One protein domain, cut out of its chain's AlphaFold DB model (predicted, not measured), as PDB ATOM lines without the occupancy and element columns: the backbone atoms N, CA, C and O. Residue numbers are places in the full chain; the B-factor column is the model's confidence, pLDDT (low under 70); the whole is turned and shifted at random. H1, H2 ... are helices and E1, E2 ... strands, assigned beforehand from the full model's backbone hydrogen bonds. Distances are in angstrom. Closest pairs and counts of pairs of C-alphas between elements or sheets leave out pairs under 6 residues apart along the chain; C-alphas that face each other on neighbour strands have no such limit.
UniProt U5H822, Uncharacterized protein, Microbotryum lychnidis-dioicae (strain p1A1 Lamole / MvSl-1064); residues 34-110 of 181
ATOM      1  N   ASP A  34      41.230 -28.173  40.544       55.72
ATOM      2  CA  ASP A  34      41.334 -29.501  41.166       55.72
ATOM      3  C   ASP A  34      41.470 -29.323  42.688       55.72
ATOM      4  O   ASP A  34      42.553 -29.400  43.262       55.72
ATOM      5  N   GLU A  35      40.371 -28.951  43.337       62.69
ATOM      6  CA  GLU A  35      40.283 -28.899  44.791       62.69
ATOM      7  C   GLU A  35      40.075 -30.309  45.349       62.69
ATOM      8  O   GLU A  35      39.523 -31.200  44.694       62.69
ATOM      9  N   GLU A  36      40.470 -30.500  46.601       72.62
ATOM     10  CA  GLU A  36      40.233 -31.737  47.331       72.62
ATOM     11  C   GLU A  36      38.731 -32.054  47.434       72.62
ATOM     12  O   GLU A  36      37.876 -31.168  47.572       72.62
ATOM     13  N   PHE A  37      38.384 -33.337  47.313       75.44
ATOM     14  CA  PHE A  37      37.004 -33.785  47.447       75.44
ATOM     15  C   PHE A  37      36.537 -33.718  48.903       75.44
ATOM     16  O   PHE A  37      36.878 -34.556  49.722       75.44
ATOM     17  N   ILE A  38      35.689 -32.731  49.179       78.75
ATOM     18  CA  ILE A  38      34.932 -32.594  50.431       78.75
ATOM     19  C   ILE A  38      33.512 -33.143  50.226       78.75
ATOM     20  O   ILE A  38      32.749 -32.565  49.442       78.75
ATOM     21  N   ALA A  39      33.157 -34.237  50.898       75.56
ATOM     22  CA  ALA A  39      31.873 -34.926  50.715       75.56
ATOM     23  C   ALA A  39      30.669 -34.038  51.076       75.56
ATOM     24  O   ALA A  39      29.635 -34.075  50.418       75.56
ATOM     25  N   GLU A  40      30.836 -33.154  52.056       77.38
ATOM     26  CA  GLU A  40      29.815 -32.232  52.556       77.38
ATOM     27  C   GLU A  40      29.531 -31.079  51.587       77.38
ATOM     28  O   GLU A  40      28.556 -30.352  51.745       77.38
ATOM     29  N   ARG A  41      30.389 -30.870  50.582       74.44
ATOM     30  CA  ARG A  41      30.287 -29.733  49.654       74.44
ATOM     31  C   ARG A  41      30.113 -30.151  48.206       74.44
ATOM     32  O   ARG A  41      29.667 -29.342  47.394       74.44
ATOM     33  N   HIS A  42      30.465 -31.385  47.871       79.69
ATOM     34  CA  HIS A  42      30.512 -31.847  46.495       79.69
ATOM     35  C   HIS A  42      29.565 -33.007  46.267       79.69
ATOM     36  O   HIS A  42      29.550 -33.972  47.020       79.69
ATOM     37  N   LEU A  43      28.825 -32.930  45.164       86.12
ATOM     38  CA  LEU A  43      27.939 -34.004  44.752       86.12
ATOM     39  C   LEU A  43      28.755 -35.274  44.482       86.12
ATOM     40  O   LEU A  43      29.616 -35.291  43.595       86.12
ATOM     41  N   ALA A  44      28.498 -36.311  45.272       88.75
ATOM     42  CA  ALA A  44      29.189 -37.586  45.195       88.75
ATOM     43  C   ALA A  44      28.432 -38.569  44.295       88.75
ATOM     44  O   ALA A  44      27.221 -38.456  44.116       88.75
ATOM     45  N   VAL A  45      29.137 -39.577  43.783       88.31
ATOM     46  CA  VAL A  45      28.524 -40.724  43.095       88.31
ATOM     47  C   VAL A  45      27.482 -41.403  43.989       88.31
ATOM     48  O   VAL A  45      26.374 -41.670  43.541       88.31
ATOM     49  N   ALA A  46      27.798 -41.588  45.274       88.06
ATOM     50  CA  ALA A  46      26.894 -42.193  46.254       88.06
ATOM     51  C   ALA A  46      25.617 -41.369  46.518       88.06
ATOM     52  O   ALA A  46      24.640 -41.896  47.042       88.06
ATOM     53  N   SER A  47      25.612 -40.085  46.152       89.81
ATOM     54  CA  SER A  47      24.462 -39.188  46.301       89.81
ATOM     55  C   SER A  47      23.525 -39.210  45.089       89.81
ATOM     56  O   SER A  47      22.556 -38.456  45.065       89.81
ATOM     57  N   ALA A  48      23.814 -40.026  44.072       92.25
ATOM     58  CA  ALA A  48      22.981 -40.186  42.889       92.25
ATOM     59  C   ALA A  48      22.234 -41.522  42.939       92.25
ATOM     60  O   ALA A  48      22.844 -42.589  42.899       92.25
ATOM     61  N   ARG A  49      20.902 -41.467  42.987       94.56
ATOM     62  CA  ARG A  49      20.035 -42.648  42.952       94.56
ATOM     63  C   ARG A  49      19.229 -42.673  41.671       94.56
ATOM     64  O   ARG A  49      18.541 -41.706  41.356       94.56
ATOM     65  N   ARG A  50      19.281 -43.794  40.959       95.56
ATOM     66  CA  ARG A  50      18.384 -44.069  39.839       95.56
ATOM     67  C   ARG A  50      17.091 -44.661  40.390       95.56
ATOM     68  O   ARG A  50      17.145 -45.629  41.141       95.56
ATOM     69  N   ILE A  51      15.956 -44.075  40.032       96.62
ATOM     70  CA  ILE A  51      14.627 -44.507  40.458       96.62
ATOM     71  C   ILE A  51      13.855 -44.929  39.215       96.62
ATOM     72  O   ILE A  51      13.643 -44.105  38.322       96.62
ATOM     73  N   ASP A  52      13.458 -46.198  39.162       95.88
ATOM     74  CA  ASP A  52      12.699 -46.746  38.040       95.88
ATOM     75  C   ASP A  52      11.328 -46.080  37.887       95.88
ATOM     76  O   ASP A  52      10.770 -45.503  38.827       95.88
ATOM     77  N   ALA A  53      10.796 -46.143  36.666       94.50
ATOM     78  CA  ALA A  53       9.470 -45.629  36.370       94.50
ATOM     79  C   ALA A  53       8.399 -46.414  37.139       94.50
ATOM     80  O   ALA A  53       8.471 -47.637  37.269       94.50
ATOM     81  N   THR A  54       7.374 -45.705  37.593       94.25
ATOM     82  CA  THR A  54       6.155 -46.278  38.168       94.25
ATOM     83  C   THR A  54       4.946 -45.798  37.369       94.25
ATOM     84  O   THR A  54       5.070 -44.986  36.452       94.25
ATOM     85  N   SER A  55       3.750 -46.263  37.727       93.00
ATOM     86  CA  SER A  55       2.501 -45.728  37.171       93.00
ATOM     87  C   SER A  55       2.288 -44.239  37.470       93.00
ATOM     88  O   SER A  55       1.506 -43.591  36.782       93.00
ATOM     89  N   GLU A  56       2.953 -43.700  38.493       90.81
ATOM     90  CA  GLU A  56       2.743 -42.335  38.993       90.81
ATOM     91  C   GLU A  56       3.880 -41.375  38.625       90.81
ATOM     92  O   GLU A  56       3.693 -40.159  38.637       90.81
ATOM     93  N   ALA A  57       5.070 -41.895  38.311       89.44
ATOM     94  CA  ALA A  57       6.242 -41.074  38.054       89.44
ATOM     95  C   ALA A  57       7.153 -41.689  36.982       89.44
ATOM     96  O   ALA A  57       7.372 -42.903  36.979       89.44
ATOM     97  N   PRO A  58       7.753 -40.865  36.106       92.81
ATOM     98  CA  PRO A  58       8.688 -41.357  35.109       92.81
ATOM     99  C   PRO A  58       9.994 -41.830  35.757       92.81
ATOM    100  O   PRO A  58      10.329 -41.468  36.893       92.81
ATOM    101  N   LEU A  59      10.767 -42.585  34.971       95.00
ATOM    102  CA  LEU A  59      12.160 -42.906  35.266       95.00
ATOM    103  C   LEU A  59      12.927 -41.615  35.579       95.00
ATOM    104  O   LEU A  59      12.796 -40.621  34.859       95.00
ATOM    105  N   ARG A  60      13.741 -41.614  36.636       95.56
ATOM    106  CA  ARG A  60      14.447 -40.403  37.073       95.56
ATOM    107  C   ARG A  60      15.717 -40.700  37.858       95.56
ATOM    108  O   ARG A  60      15.898 -41.789  38.391       95.56
ATOM    109  N   PHE A  61      16.566 -39.687  37.977       95.75
ATOM    110  CA  PHE A  61      17.618 -39.630  38.982       95.75
ATOM    111  C   PHE A  61      17.243 -38.669  40.105       95.75
ATOM    112  O   PHE A  61      16.736 -37.576  39.857       95.75
ATOM    113  N   GLU A  62      17.556 -39.058  41.333       95.00
ATOM    114  CA  GLU A  62      17.564 -38.192  42.505       95.00
ATOM    115  C   GLU A  62      19.019 -37.915  42.888       95.00
ATOM    116  O   GLU A  62      19.789 -38.841  43.144       95.00
ATOM    117  N   LEU A  63      19.409 -36.640  42.865       92.06
ATOM    118  CA  LEU A  63      20.761 -36.184  43.173       92.06
ATOM    119  C   LEU A  63      20.731 -35.373  44.465       92.06
ATOM    120  O   LEU A  63      20.303 -34.215  44.466       92.06
ATOM    121  N   ASP A  64      21.200 -35.958  45.558       90.56
ATOM    122  CA  ASP A  64      21.234 -35.285  46.851       90.56
ATOM    123  C   ASP A  64      22.411 -34.316  46.899       90.56
ATOM    124  O   ASP A  64      23.573 -34.702  47.042       90.56
ATOM    125  N   LEU A  65      22.119 -33.023  46.767       86.31
ATOM    126  CA  LEU A  65      23.132 -32.001  46.973       86.31
ATOM    127  C   LEU A  65      23.444 -31.920  48.469       86.31
ATOM    128  O   LEU A  65      22.532 -31.640  49.247       86.31
ATOM    129  N   PRO A  66      24.711 -32.064  48.884       83.12
ATOM    130  CA  PRO A  66      25.062 -31.964  50.298       83.12
ATOM    131  C   PRO A  66      25.037 -30.506  50.792       83.12
ATOM    132  O   PRO A  66      24.777 -30.245  51.964       83.12
ATOM    133  N   PHE A  67      25.208 -29.536  49.884       79.69
ATOM    134  CA  PHE A  67      25.289 -28.114  50.211       79.69
ATOM    135  C   PHE A  67      24.595 -27.232  49.167       79.69
ATOM    136  O   PHE A  67      24.820 -27.370  47.959       79.69
ATOM    137  N   ASP A  68      23.783 -26.275  49.623       73.62
ATOM    138  CA  ASP A  68      23.276 -25.186  48.786       73.62
ATOM    139  C   ASP A  68      24.063 -23.902  49.077       73.62
ATOM    140  O   ASP A  68      24.010 -23.349  50.175       73.62
ATOM    141  N   LYS A  69      24.789 -23.411  48.063       67.31
ATOM    142  CA  LYS A  69      25.635 -22.218  48.181       67.31
ATOM    143  C   LYS A  69      24.846 -20.968  48.553       67.31
ATOM    144  O   LYS A  69      25.368 -20.153  49.305       67.31
ATOM    145  N   VAL A  70      23.646 -20.791  48.001       65.00
ATOM    146  CA  VAL A  70      22.912 -19.523  48.130       65.00
ATOM    147  C   VAL A  70      22.453 -19.292  49.575       65.00
ATOM    148  O   VAL A  70      22.796 -18.255  50.133       65.00
ATOM    149  N   PRO A  71      21.761 -20.240  50.237       64.94
ATOM    150  CA  PRO A  71      21.435 -20.113  51.652       64.94
ATOM    151  C   PRO A  71      22.590 -20.527  52.581       64.94
ATOM    152  O   PRO A  71      22.458 -20.340  53.784       64.94
ATOM    153  N   GLN A  72      23.682 -21.101  52.049       67.44
ATOM    154  CA  GLN A  72      24.797 -21.703  52.801       67.44
ATOM    155  C   GLN A  72      24.333 -22.728  53.848       67.44
ATOM    156  O   GLN A  72      24.758 -22.712  55.002       67.44
ATOM    157  N   ARG A  73      23.413 -23.608  53.454       71.88
ATOM    158  CA  ARG A  73      22.770 -24.602  54.330       71.88
ATOM    159  C   ARG A  73      22.809 -25.990  53.696       71.88
ATOM    160  O   ARG A  73      23.283 -26.143  52.566       71.88
ATOM    161  N   VAL A  74      22.282 -26.972  54.439       70.44
ATOM    162  CA  VAL A  74      21.974 -28.324  53.948       70.44
ATOM    163  C   VAL A  74      21.354 -28.213  52.560       70.44
ATOM    164  O   VAL A  74      20.457 -27.394  52.339       70.44
ATOM    165  N   GLY A  75      21.910 -28.964  51.611       77.62
ATOM    166  CA  GLY A  75      21.428 -28.938  50.242       77.62
ATOM    167  C   GLY A  75      20.062 -29.610  50.085       77.62
ATOM    168  O   GLY A  75      19.294 -29.776  51.029       77.62
ATOM    169  N   ARG A  76      19.717 -29.941  48.845       84.62
ATOM    170  CA  ARG A  76      18.409 -30.484  48.467       84.62
ATOM    171  C   ARG A  76      18.574 -31.582  47.436       84.62
ATOM    172  O   ARG A  76      19.550 -31.577  46.685       84.62
ATOM    173  N   THR A  77      17.575 -32.440  47.324       89.06
ATOM    174  CA  THR A  77      17.495 -33.406  46.234       89.06
ATOM    175  C   THR A  77      17.083 -32.701  44.944       89.06
ATOM    176  O   THR A  77      16.070 -32.001  44.890       89.06
ATOM    177  N   LEU A  78      17.887 -32.863  43.896       88.56
ATOM    178  CA  LEU A  78      17.496 -32.522  42.534       88.56
ATOM    179  C   LEU A  78      16.875 -33.749  41.880       88.56
ATOM    180  O   LEU A  78      17.473 -34.821  41.895       88.56
ATOM    181  N   VAL A  79      15.713 -33.569  41.262       90.75
ATOM    182  CA  VAL A  79      15.058 -34.615  40.479       90.75
ATOM    183  C   VAL A  79      15.332 -34.370  39.000       90.75
ATOM    184  O   VAL A  79      15.016 -33.306  38.468       90.75
ATOM    185  N   VAL A  80      15.931 -35.356  38.338       91.44
ATOM    186  CA  VAL A  80      16.228 -35.352  36.905       91.44
ATOM    187  C   VAL A  80      15.382 -36.429  36.242       91.44
ATOM    188  O   VAL A  80      15.745 -37.602  36.256       91.44
ATOM    189  N   SER A  81      14.244 -36.035  35.684       91.38
ATOM    190  CA  SER A  81      13.308 -36.962  35.044       91.38
ATOM    191  C   SER A  81      13.700 -37.279  33.604       91.38
ATOM    192  O   SER A  81      14.243 -36.431  32.891       91.38
ATOM    193  N   ALA A  82      13.408 -38.504  33.171       91.75
ATOM    194  CA  ALA A  82      13.564 -38.930  31.792       91.75
ATOM    195  C   ALA A  82      12.683 -38.084  30.866       91.75
ATOM    196  O   ALA A  82      11.635 -37.570  31.263       91.75
ATOM    197  N   ARG A  83      13.144 -37.925  29.627       85.88
ATOM    198  CA  ARG A  83      12.406 -37.256  28.557       85.88
ATOM    199  C   ARG A  83      12.408 -38.173  27.350       85.88
ATOM    200  O   ARG A  83      13.433 -38.301  26.679       85.88
ATOM    201  N   ASP A  84      11.288 -38.848  27.148       77.25
ATOM    202  CA  ASP A  84      11.122 -39.814  26.069       77.25
ATOM    203  C   ASP A  84      11.017 -39.099  24.718       77.25
ATOM    204  O   ASP A  84      10.496 -37.990  24.629       77.25
ATOM    205  N   GLY A  85      11.543 -39.725  23.664       73.44
ATOM    206  CA  GLY A  85      11.479 -39.197  22.293       73.44
ATOM    207  C   GLY A  85      12.440 -38.044  21.974       73.44
ATOM    208  O   GLY A  85      12.582 -37.689  20.808       73.44
ATOM    209  N   GLU A  86      13.145 -37.497  22.966       73.12
ATOM    210  CA  GLU A  86      14.126 -36.428  22.769       73.12
ATOM    211  C   GLU A  86      15.527 -36.992  22.461       73.12
ATOM    212  O   GLU A  86      15.959 -37.962  23.094       73.12
ATOM    213  N   PRO A  87      16.310 -36.364  21.559       72.12
ATOM    214  CA  PRO A  87      17.650 -36.838  21.200       72.12
ATOM    215  C   PRO A  87      18.641 -36.802  22.375       72.12
ATOM    216  O   PRO A  87      19.687 -37.448  22.323       72.12
ATOM    217  N   PHE A  88      18.322 -36.059  23.441       81.00
ATOM    218  CA  PHE A  88      19.166 -35.891  24.622       81.00
ATOM    219  C   PHE A  88      18.350 -36.048  25.914       81.00
ATOM    220  O   PHE A  88      18.064 -35.076  26.613       81.00
ATOM    221  N   CYS A  89      17.981 -37.287  26.252       88.38
ATOM    222  CA  CYS A  89      17.374 -37.602  27.548       88.38
ATOM    223  C   CYS A  89      18.402 -37.401  28.684       88.38
ATOM    224  O   CYS A  89      19.469 -38.024  28.656       88.38
ATOM    225  N   PRO A  90      18.116 -36.571  29.708       90.12
ATOM    226  CA  PRO A  90      19.087 -36.270  30.760       90.12
ATOM    227  C   PRO A  90      19.388 -37.488  31.644       90.12
ATOM    228  O   PRO A  90      20.537 -37.673  32.042       90.12
ATOM    229  N   VAL A  91      18.402 -38.362  31.883       93.62
ATOM    230  CA  VAL A  91      18.619 -39.653  32.558       93.62
ATOM    231  C   VAL A  91      19.562 -40.532  31.744       93.62
ATOM    232  O   VAL A  91      20.548 -41.018  32.285       93.62
ATOM    233  N   GLY A  92      19.321 -40.664  30.435       91.81
ATOM    234  CA  GLY A  92      20.207 -41.419  29.543       91.81
ATOM    235  C   GLY A  92      21.629 -40.848  29.506       91.81
ATOM    236  O   GLY A  92      22.601 -41.598  29.448       91.81
ATOM    237  N   GLY A  93      21.771 -39.524  29.607       91.56
ATOM    238  CA  GLY A  93      23.064 -38.857  29.747       91.56
ATOM    239  C   GLY A  93      23.803 -39.245  31.030       91.56
ATOM    240  O   GLY A  93      24.997 -39.541  30.977       91.56
ATOM    241  N   ILE A  94      23.099 -39.290  32.167       91.69
ATOM    242  CA  ILE A  94      23.661 -39.719  33.454       91.69
ATOM    243  C   ILE A  94      24.002 -41.218  33.425       91.69
ATOM    244  O   ILE A  94      25.110 -41.591  33.804       91.69
ATOM    245  N   ASP A  95      23.118 -42.072  32.905       91.44
ATOM    246  CA  ASP A  95      23.378 -43.512  32.741       91.44
ATOM    247  C   ASP A  95      24.627 -43.755  31.877       91.44
ATOM    248  O   ASP A  95      25.516 -44.535  32.230       91.44
ATOM    249  N   ASN A  96      24.752 -43.034  30.761       90.88
ATOM    250  CA  ASN A  96      25.927 -43.114  29.900       90.88
ATOM    251  C   ASN A  96      27.202 -42.623  30.606       90.88
ATOM    252  O   ASN A  96      28.271 -43.202  30.419       90.88
ATOM    253  N   HIS A  97      27.093 -41.583  31.435       91.06
ATOM    254  CA  HIS A  97      28.195 -41.084  32.255       91.06
ATOM    255  C   HIS A  97      28.684 -42.139  33.256       91.06
ATOM    256  O   HIS A  97      29.891 -42.358  33.346       91.06
ATOM    257  N   PHE A  98      27.769 -42.846  33.927       89.50
ATOM    258  CA  PHE A  98      28.088 -43.996  34.785       89.50
ATOM    259  C   PHE A  98      28.765 -45.130  34.028       89.50
ATOM    260  O   PHE A  98      29.819 -45.610  34.443       89.50
ATOM    261  N   ARG A  99      28.211 -45.506  32.876       89.94
ATOM    262  CA  ARG A  99      28.729 -46.606  32.061       89.94
ATOM    263  C   ARG A  99      30.139 -46.352  31.520       89.94
ATOM    264  O   ARG A  99      30.930 -47.283  31.427       89.94
ATOM    265  N   LEU A 100      30.448 -45.120  31.109       89.50
ATOM    266  CA  LEU A 100      31.719 -44.805  30.444       89.50
ATOM    267  C   LEU A 100      32.881 -44.571  31.410       89.50
ATOM    268  O   LEU A 100      34.035 -44.753  31.019       89.50
ATOM    269  N   ASN A 101      32.595 -44.119  32.630       86.88
ATOM    270  CA  ASN A 101      33.632 -43.598  33.513       86.88
ATOM    271  C   ASN A 101      34.035 -44.532  34.653       86.88
ATOM    272  O   ASN A 101      35.059 -44.232  35.251       86.88
ATOM    273  N   ASP A 102      33.310 -45.629  34.916       74.56
ATOM    274  CA  ASP A 102      33.679 -46.683  35.885       74.56
ATOM    275  C   ASP A 102      34.261 -46.113  37.197       74.56
ATOM    276  O   ASP A 102      35.476 -46.052  37.401       74.56
ATOM    277  N   PHE A 103      33.389 -45.526  38.020       72.56
ATOM    278  CA  PHE A 103      33.788 -44.607  39.086       72.56
ATOM    279  C   PHE A 103      34.368 -45.293  40.331       72.56
ATOM    280  O   PHE A 103      33.733 -46.196  40.875       72.56
ATOM    281  N   PRO A 104      35.463 -44.766  40.912       67.50
ATOM    282  CA  PRO A 104      35.734 -44.957  42.330       67.50
ATOM    283  C   PRO A 104      34.730 -44.144  43.174       67.50
ATOM    284  O   PRO A 104      34.111 -43.199  42.669       67.50
ATOM    285  N   PRO A 105      34.588 -44.437  44.480       67.00
ATOM    286  CA  PRO A 105      33.868 -43.554  45.393       67.00
ATOM    287  C   PRO A 105      34.457 -42.137  45.318       67.00
ATOM    288  O   PRO A 105      35.651 -41.943  45.538       67.00
ATOM    289  N   GLY A 106      33.644 -41.143  44.957       80.62
ATOM    290  CA  GLY A 106      34.136 -39.784  44.735       80.62
ATOM    291  C   GLY A 106      33.109 -38.853  44.098       80.62
ATOM    292  O   GLY A 106      31.901 -39.054  44.218       80.62
ATOM    293  N   ARG A 107      33.594 -37.809  43.420       85.75
ATOM    294  CA  ARG A 107      32.776 -36.757  42.789       85.75
ATOM    295  C   ARG A 107      31.960 -37.308  41.620       85.75
ATOM    296  O   ARG A 107      32.539 -37.908  40.716       85.75
ATOM    297  N   LEU A 108      30.660 -36.998  41.575       88.12
ATOM    298  CA  LEU A 108      29.749 -37.437  40.508       88.12
ATOM    299  C   LEU A 108      30.233 -36.998  39.120       88.12
ATOM    300  O   LEU A 108      30.261 -37.787  38.181       88.12
ATOM    301  N   PHE A 109      30.662 -35.743  38.984       86.88
ATOM    302  CA  PHE A 109      31.167 -35.200  37.721       86.88
ATOM    303  C   PHE A 109      32.676 -35.412  37.585       86.88
ATOM    304  O   PHE A 109      33.449 -34.458  37.519       86.88
ATOM    305  N   SER A 110      33.089 -36.675  37.559       88.75
ATOM    306  CA  SER A 110      34.446 -37.090  37.184       88.75
ATOM    307  C   SER A 110      34.422 -37.812  35.841       88.75
ATOM    308  O   SER A 110      33.369 -38.264  35.410       88.75
TER     309      SER A 110
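AT A GLANCE: This is residues 34 to 110 of the 181 residues of an uncharacterized protein of Microbotryum lychnidis-dioicae (strain p1A1 Lamole / MvSl-1064) (UniProt U5H822). With little regular structure, this is a small three-stranded sheet, one helix slanting over one face, and long loops. The strands make a meander, E1 E2 E3, each the antiparallel neighbour of the one before; H1 follows. The 77 printed residues, mixed in class with 26 in named elements, are only just compact, close to loose: radius of gyration of the C-alphas 13.7 A, spans 38 by 29 by 19 A.

HOW THE PARTS SIT: After residues 34 to 47, E1, residues 48 to 51, forms a hairpin with E2, residues 60 to 64; N 49 and O 62, 2.9 A apart, are within hydrogen-bond range. E2 and E3, residues 77 to 81, form another; N 61 and O 80 are 2.8 A apart. H1, residues 90 to 101, is on the sheet at a height of 10.4 A over it, with a local plane only just fitted, to 6 C-alphas. It lies over E1 and E2, only just not over E3, on which 2 of its C-alphas fall, and runs slantwise to the strands, at 55 degrees to E1 on the local plane. The closest C-alphas of E2 and H1, Arg 60 and Val 91, are 6.2 A apart. In H1 every O i to N i+4 pair is within hydrogen-bond range.

IN THESE COORDINATES: E1, 9.7 A long, begins at C-alpha 48 (22.981, -40.186, 42.889). E2 spans 13.0 A and E3 12.5 A. H1, 16.5 A, ends at C-alpha 101 (33.632, -43.598, 33.513).

THE WHOLE: The printed part has no cut. The E2 to E3 link is long. Residues 34 to 35, 69 to 72 and 104 to 105 have pLDDT under 70.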